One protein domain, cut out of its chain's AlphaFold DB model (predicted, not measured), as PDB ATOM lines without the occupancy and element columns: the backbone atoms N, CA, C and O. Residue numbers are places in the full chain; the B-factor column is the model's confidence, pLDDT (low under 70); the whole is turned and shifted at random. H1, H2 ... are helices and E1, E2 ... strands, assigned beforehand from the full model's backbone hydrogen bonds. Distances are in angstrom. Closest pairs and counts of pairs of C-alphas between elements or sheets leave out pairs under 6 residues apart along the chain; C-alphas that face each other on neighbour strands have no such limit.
ATOM      1  N   VAL A  64     -42.322 -30.730  -8.860       89.06
ATOM      2  CA  VAL A  64     -43.511 -31.393  -9.369       89.06
ATOM      3  C   VAL A  64     -43.391 -32.882  -9.125       89.06
ATOM      4  O   VAL A  64     -42.346 -33.480  -9.369       89.06
ATOM      5  N   THR A  65     -44.478 -33.484  -8.655       89.62
ATOM      6  CA  THR A  65     -44.555 -34.927  -8.454       89.62
ATOM      7  C   THR A  65     -45.909 -35.479  -8.891       89.62
ATOM      8  O   THR A  65     -46.874 -34.738  -9.107       89.62
ATOM      9  N   SER A  66     -45.979 -36.802  -9.021       90.44
ATOM     10  CA  SER A  66     -47.234 -37.516  -9.238       90.44
ATOM     11  C   SER A  66     -48.197 -37.260  -8.072       90.44
ATOM     12  O   SER A  66     -47.768 -37.317  -6.918       90.44
ATOM     13  N   PRO A  67     -49.512 -37.091  -8.313       89.31
ATOM     14  CA  PRO A  67     -50.507 -37.003  -7.238       89.31
ATOM     15  C   PRO A  67     -50.503 -38.201  -6.280       89.31
ATOM     16  O   PRO A  67     -50.960 -38.096  -5.144       89.31
ATOM     17  N   LYS A  68     -49.995 -39.354  -6.741       89.75
ATOM     18  CA  LYS A  68     -49.884 -40.588  -5.951       89.75
ATOM     19  C   LYS A  68     -48.596 -40.669  -5.125       89.75
ATOM     20  O   LYS A  68     -48.427 -41.627  -4.379       89.75
ATOM     21  N   HIS A  69     -47.676 -39.716  -5.274       89.50
ATOM     22  CA  HIS A  69     -46.426 -39.707  -4.524       89.50
ATOM     23  C   HIS A  69     -46.693 -39.449  -3.031       89.50
ATOM     24  O   HIS A  69     -47.496 -38.565  -2.723       89.50
ATOM     25  N   PRO A  70     -46.015 -40.137  -2.091       88.62
ATOM     26  CA  PRO A  70     -46.253 -39.959  -0.655       88.62
ATOM     27  C   PRO A  70     -46.155 -38.499  -0.188       88.62
ATOM     28  O   PRO A  70     -47.008 -38.031   0.562       88.62
ATOM     29  N   LEU A  71     -45.171 -37.749  -0.699       89.50
ATOM     30  CA  LEU A  71     -44.990 -36.330  -0.353       89.50
ATOM     31  C   LEU A  71     -46.118 -35.422  -0.864       89.50
ATOM     32  O   LEU A  71     -46.339 -34.361  -0.297       89.50
ATOM     33  N   ALA A  72     -46.873 -35.831  -1.892       89.12
ATOM     34  CA  ALA A  72     -48.017 -35.055  -2.381       89.12
ATOM     35  C   ALA A  72     -49.193 -35.042  -1.387       89.12
ATOM     36  O   ALA A  72     -50.072 -34.192  -1.492       89.12
ATOM     37  N   GLN A  73     -49.220 -35.989  -0.443       87.75
ATOM     38  CA  GLN A  73     -50.267 -36.110   0.576       87.75
ATOM     39  C   GLN A  73     -49.913 -35.379   1.880       87.75
ATOM     40  O   GLN A  73     -50.733 -35.310   2.796       87.75
ATOM     41  N   GLN A  74     -48.697 -34.842   1.992       86.25
ATOM     42  CA  GLN A  74     -48.253 -34.104   3.169       86.25
ATOM     43  C   GLN A  74     -48.645 -32.626   3.059       86.25
ATOM     44  O   GLN A  74     -48.543 -32.020   1.997       86.25
ATOM     45  N   GLN A  75     -49.069 -32.021   4.174       83.88
ATOM     46  CA  GLN A  75     -49.376 -30.583   4.220       83.88
ATOM     47  C   GLN A  75     -48.125 -29.704   4.123       83.88
ATOM     48  O   GLN A  75     -48.202 -28.566   3.662       83.88
ATOM     49  N   GLN A  76     -46.984 -30.217   4.574       83.94
ATOM     50  CA  GLN A  76     -45.708 -29.524   4.540       83.94
ATOM     51  C   GLN A  76     -44.616 -30.527   4.190       83.94
ATOM     52  O   GLN A  76     -44.589 -31.621   4.745       83.94
ATOM     53  N   VAL A  77     -43.738 -30.129   3.274       86.06
ATOM     54  CA  VAL A  77     -42.606 -30.925   2.798       86.06
ATOM     55  C   VAL A  77     -41.342 -30.122   3.059       86.06
ATOM     56  O   VAL A  77     -41.271 -28.932   2.738       86.06
ATOM     57  N   THR A  78     -40.361 -30.755   3.687       85.69
ATOM     58  CA  THR A  78     -39.045 -30.178   3.959       85.69
ATOM     59  C   THR A  78     -38.041 -30.600   2.888       85.69
ATOM     60  O   THR A  78     -38.286 -31.525   2.117       85.69
ATOM     61  N   LEU A  79     -36.886 -29.932   2.832       82.31
ATOM     62  CA  LEU A  79     -35.820 -30.331   1.907       82.31
ATOM     63  C   LEU A  79     -35.314 -31.752   2.192       82.31
ATOM     64  O   LEU A  79     -35.075 -32.506   1.254       82.31
ATOM     65  N   SER A  80     -35.230 -32.143   3.465       85.56
ATOM     66  CA  SER A  80     -34.772 -33.478   3.865       85.56
ATOM     67  C   SER A  80     -35.732 -34.594   3.448       85.56
ATOM     68  O   SER A  80     -35.292 -35.707   3.172       85.56
ATOM     69  N   ASP A  81     -37.029 -34.304   3.312       84.50
ATOM     70  CA  ASP A  81     -38.000 -35.277   2.792       84.50
ATOM     71  C   ASP A  81     -37.725 -35.636   1.318       84.50
ATOM     72  O   ASP A  81     -38.083 -36.720   0.851       84.50
ATOM     73  N   LEU A  82     -37.059 -34.741   0.581       85.69
ATOM     74  CA  LEU A  82     -36.751 -34.898  -0.840       85.69
ATOM     75  C   LEU A  82     -35.419 -35.614  -1.103       85.69
ATOM     76  O   LEU A  82     -35.202 -36.099  -2.213       85.69
ATOM     77  N   GLU A  83     -34.531 -35.696  -0.106       84.06
ATOM     78  CA  GLU A  83     -33.206 -36.327  -0.239       84.06
ATOM     79  C   GLU A  83     -33.306 -37.807  -0.631       84.06
ATOM     80  O   GLU A  83     -32.446 -38.324  -1.338       84.06
ATOM     81  N   ASN A  84     -34.390 -38.473  -0.223       79.38
ATOM     82  CA  ASN A  84     -34.636 -39.893  -0.482       79.38
ATOM     83  C   ASN A  84     -35.531 -40.152  -1.710       79.38
ATOM     84  O   ASN A  84     -36.031 -41.264  -1.874       79.38
ATOM     85  N   SER A  85     -35.792 -39.135  -2.537       83.06
ATOM     86  CA  SER A  85     -36.640 -39.259  -3.731       83.06
ATOM     87  C   SER A  85     -35.818 -39.510  -4.999       83.06
ATOM     88  O   SER A  85     -34.705 -39.006  -5.142       83.06
ATOM     89  N   ASP A  86     -36.401 -40.227  -5.959       84.81
ATOM     90  CA  ASP A  86     -35.835 -40.354  -7.304       84.81
ATOM     91  C   ASP A  86     -36.079 -39.070  -8.110       84.81
ATOM     92  O   ASP A  86     -37.217 -38.623  -8.276       84.81
ATOM     93  N   TRP A  87     -35.007 -38.484  -8.651       85.94
ATOM     94  CA  TRP A  87     -35.069 -37.218  -9.379       85.94
ATOM     95  C   TRP A  87     -34.973 -37.407 -10.890       85.94
ATOM     96  O   TRP A  87     -33.986 -37.925 -11.415       85.94
ATOM     97  N   ILE A  88     -35.961 -36.876 -11.612       85.75
ATOM     98  CA  ILE A  88     -35.860 -36.661 -13.057       85.75
ATOM     99  C   ILE A  88     -35.294 -35.261 -13.268       85.75
ATOM    100  O   ILE A  88     -35.980 -34.257 -13.085       85.75
ATOM    101  N   LEU A  89     -34.021 -35.201 -13.636       83.19
ATOM    102  CA  LEU A  89     -33.300 -33.948 -13.812       83.19
ATOM    103  C   LEU A  89     -33.112 -33.621 -15.298       83.19
ATOM    104  O   LEU A  89     -32.886 -34.509 -16.120       83.19
ATOM    105  N   ARG A  90     -33.140 -32.327 -15.628       78.81
ATOM    106  CA  ARG A  90     -32.866 -31.813 -16.980       78.81
ATOM    107  C   ARG A  90     -31.412 -32.003 -17.390       78.81
ATOM    108  O   ARG A  90     -30.535 -32.133 -16.545       78.81
ATOM    109  N   GLU A  91     -31.152 -32.003 -18.684       75.94
ATOM    110  CA  GLU A  91     -29.824 -32.127 -19.273       75.94
ATOM    111  C   GLU A  91     -28.810 -31.094 -18.718       75.94
ATOM    112  O   GLU A  91     -29.199 -29.976 -18.348       75.94
ATOM    113  N   PRO A  92     -27.510 -31.453 -18.635       72.62
ATOM    114  CA  PRO A  92     -26.450 -30.519 -18.254       72.62
ATOM    115  C   PRO A  92     -26.430 -29.268 -19.143       72.62
ATOM    116  O   PRO A  92     -26.652 -29.364 -20.349       72.62
ATOM    117  N   GLY A  93     -26.150 -28.104 -18.552       65.56
ATOM    118  CA  GLY A  93     -26.142 -26.813 -19.255       65.56
ATOM    119  C   GLY A  93     -27.518 -26.151 -19.404       65.56
ATOM    120  O   GLY A  93     -27.630 -25.102 -20.037       65.56
ATOM    121  N   SER A  94     -28.580 -26.742 -18.841       71.94
ATOM    122  CA  SER A  94     -29.856 -26.040 -18.657       71.94
ATOM    123  C   SER A  94     -29.824 -25.197 -17.380       71.94
ATOM    124  O   SER A  94     -29.365 -25.675 -16.339       71.94
ATOM    125  N   GLY A  95     -30.364 -23.974 -17.434       68.81
ATOM    126  CA  GLY A  95     -30.396 -23.055 -16.283       68.81
ATOM    127  C   GLY A  95     -31.035 -23.685 -15.040       68.81
ATOM    128  O   GLY A  95     -30.482 -23.625 -13.943       68.81
ATOM    129  N   THR A  96     -32.119 -24.444 -15.226       69.81
ATOM    130  CA  THR A  96     -32.781 -25.208 -14.155       69.81
ATOM    131  C   THR A  96     -31.879 -26.284 -13.525       69.81
ATOM    132  O   THR A  96     -31.898 -26.477 -12.306       69.81
ATOM    133  N   ARG A  97     -31.081 -27.007 -14.331       73.69
ATOM    134  CA  ARG A  97     -30.159 -28.043 -13.827       73.69
ATOM    135  C   ARG A  97     -28.987 -27.413 -13.085       73.69
ATOM    136  O   ARG A  97     -28.613 -27.924 -12.037       73.69
ATOM    137  N   GLU A  98     -28.439 -26.311 -13.586       69.50
ATOM    138  CA  GLU A  98     -27.368 -25.573 -12.906       69.50
ATOM    139  C   GLU A  98     -27.835 -25.020 -11.556       69.50
ATOM    140  O   GLU A  98     -27.133 -25.170 -10.556       69.50
ATOM    141  N   PHE A  99     -29.064 -24.500 -11.485       67.94
ATOM    142  CA  PHE A  99     -29.659 -24.045 -10.228       67.94
ATOM    143  C   PHE A  99     -29.824 -25.178  -9.204       67.94
ATOM    144  O   PHE A  99     -29.631 -24.962  -8.011       67.94
ATOM    145  N   SER A 100     -30.107 -26.405  -9.658       63.09
ATOM    146  CA  SER A 100     -30.223 -27.580  -8.779       63.09
ATOM    147  C   SER A 100     -28.892 -27.974  -8.117       63.09
ATOM    148  O   SER A 100     -28.896 -28.667  -7.105       63.09
ATOM    149  N   TYR A 101     -27.755 -27.542  -8.677       58.47
ATOM    150  CA  TYR A 101     -26.411 -27.771  -8.132       58.47
ATOM    151  C   TYR A 101     -25.844 -26.582  -7.359       58.47
ATOM    152  O   TYR A 101     -24.800 -26.720  -6.716       58.47
ATOM    153  N   ALA A 102     -26.491 -25.417  -7.424       53.66
ATOM    154  CA  ALA A 102     -26.029 -24.241  -6.713       53.66
ATOM    155  C   ALA A 102     -26.082 -24.519  -5.198       53.66
ATOM    156  O   ALA A 102     -27.140 -24.904  -4.689       53.66
ATOM    157  N   PRO A 103     -24.964 -24.355  -4.456       40.94
ATOM    158  CA  PRO A 103     -24.967 -24.533  -3.012       40.94
ATOM    159  C   PRO A 103     -26.025 -23.604  -2.436       40.94
ATOM    160  O   PRO A 103     -25.987 -22.401  -2.698       40.94
ATOM    161  N   SER A 104     -26.988 -24.202  -1.727       48.59
ATOM    162  CA  SER A 104     -28.187 -23.574  -1.173       48.59
ATOM    163  C   SER A 104     -27.944 -22.096  -0.890       48.59
ATOM    164  O   SER A 104     -27.185 -21.779   0.031       48.59
ATOM    165  N   HIS A 105     -28.533 -21.205  -1.695       43.00
ATOM    166  CA  HIS A 105     -28.469 -19.768  -1.456       43.00
ATOM    167  C   HIS A 105     -28.957 -19.505  -0.027       43.00
ATOM    168  O   HIS A 105     -30.155 -19.514   0.259       43.00
ATOM    169  N   GLN A 106     -28.002 -19.314   0.885       33.38
ATOM    170  CA  GLN A 106     -28.240 -18.844   2.239       33.38
ATOM    171  C   GLN A 106     -28.938 -17.493   2.109       33.38
ATOM    172  O   GLN A 106     -28.313 -16.501   1.746       33.38
ATOM    173  N   GLY A 107     -30.249 -17.457   2.345       30.92
ATOM    174  CA  GLY A 107     -30.962 -16.187   2.446       30.92
ATOM    175  C   GLY A 107     -32.457 -16.208   2.165       30.92
ATOM    176  O   GLY A 107     -33.169 -15.428   2.788       30.92
ATOM    177  N   SER A 108     -32.979 -17.086   1.303       32.91
ATOM    178  CA  SER A 108     -34.424 -17.083   1.040       32.91
ATOM    179  C   SER A 108     -35.126 -18.159   1.858       32.91
ATOM    180  O   SER A 108     -35.094 -19.339   1.520       32.91
ATOM    181  N   LYS A 109     -35.803 -17.752   2.939       32.47
ATOM    182  CA  LYS A 109     -36.840 -18.550   3.616       32.47
ATOM    183  C   LYS A 109     -38.090 -18.701   2.727       32.47
ATOM    184  O   LYS A 109     -39.205 -18.482   3.191       32.47
ATOM    185  N   SER A 110     -37.925 -19.033   1.452       41.06
ATOM    186  CA  SER A 110     -39.038 -19.353   0.568       41.06
ATOM    187  C   SER A 110     -39.040 -20.861   0.371       41.06
ATOM    188  O   SER A 110     -38.162 -21.415  -0.287       41.06
ATOM    189  N   GLY A 111     -39.967 -21.538   1.051       43.31
ATOM    190  CA  GLY A 111     -40.138 -22.980   0.923       43.31
ATOM    191  C   GLY A 111     -40.374 -23.349  -0.538       43.31
ATOM    192  O   GLY A 111     -41.215 -22.743  -1.201       43.31
ATOM    193  N   MET A 112     -39.632 -24.337  -1.043       54.34
ATOM    194  CA  MET A 112     -39.906 -24.910  -2.358       54.34
ATOM    195  C   MET A 112     -41.343 -25.433  -2.348       54.34
ATOM    196  O   MET A 112     -41.699 -26.297  -1.545       54.34
ATOM    197  N   LYS A 113     -42.195 -24.870  -3.207       58.84
ATOM    198  CA  LYS A 113     -43.591 -25.295  -3.309       58.84
ATOM    199  C   LYS A 113     -43.628 -26.617  -4.068       58.84
ATOM    200  O   LYS A 113     -43.239 -26.670  -5.237       58.84
ATOM    201  N   LEU A 114     -44.108 -27.669  -3.411       65.00
ATOM    202  CA  LEU A 114     -44.448 -28.923  -4.073       65.00
ATOM    203  C   LEU A 114     -45.826 -28.772  -4.728       65.00
ATOM    204  O   LEU A 114     -46.791 -28.385  -4.068       65.00
ATOM    205  N   ARG A 115     -45.929 -29.070  -6.024       72.62
ATOM    206  CA  ARG A 115     -47.205 -29.124  -6.748       72.62
ATOM    207  C   ARG A 115     -47.445 -30.538  -7.270       72.62
ATOM    208  O   ARG A 115     -46.610 -31.095  -7.980       72.62
ATOM    209  N   ALA A 116     -48.606 -31.102  -6.954       73.62
ATOM    210  CA  ALA A 116     -49.086 -32.311  -7.612       73.62
ATOM    211  C   ALA A 116     -49.660 -31.936  -8.987       73.62
ATOM    212  O   ALA A 116     -50.516 -31.055  -9.081       73.62
ATOM    213  N   GLN A 117     -49.195 -32.577 -10.061       65.75
ATOM    214  CA  GLN A 117     -49.797 -32.388 -11.384       65.75
ATOM    215  C   GLN A 117     -51.125 -33.148 -11.464       65.75
ATOM    216  O   GLN A 117     -51.136 -34.375 -11.511       65.75
TER     217      GLN A 117
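This is residues 64 to 117 of the 119 residues of the protein "Transcriptional regulator LysR family" of Vibrio maritimus (UniProt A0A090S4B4). What shape is this? There is little regular structure: the chain makes a loose, open ring with short helices H1, H2 and H3 along it, and E1 returns beside residues 64 to 65. What builds it? The printed part has 54 residues, only 18 in named elements, mostly helix, ordered H1, H2, H3, E1. How spread is it? Only just loose, close to compact: radius of gyration of the C-alphas 12.4 A, spans 31 by 27 by 19 A.

What is near H1, residues 70 to 73? H2, residues 79 to 82, is close but not clearly touching; the closest C-alphas, Leu 71 and Asp 81, are 7.7 A apart. E1, residues 114 to 116, pairs with no named strand, but its residues 115 to 116 pair parallel with 64 to 65; its closest C-alpha to H1, of Ala 116, is 6.0 A from that of Ala 72. And H3, residues 95 to 101? It is apart from H1, H2 and E1. Are the helix backbones bonded? In H3 every O i to N i+4 pair is within hydrogen-bond range; H1 and H2 are too short for one, but each has its 1 O i to N i+3 pair within range.

Where does H1 begin? At C-alpha 70, (-46.253, -39.959, -0.655). How long are the elements? H1 measures 5.7 A, H2 5.4 A, H3 10.2 A and E1 6.7 A. Where does E1 end? At C-alpha 116, (-49.086, -32.311, -7.612).

Is it cut? The printed part has no cut; links H2 to H3 and H3 to E1 are long. Where is confidence low? Residues 93, 95 to 96, 98 to 114 and 117 are under 70.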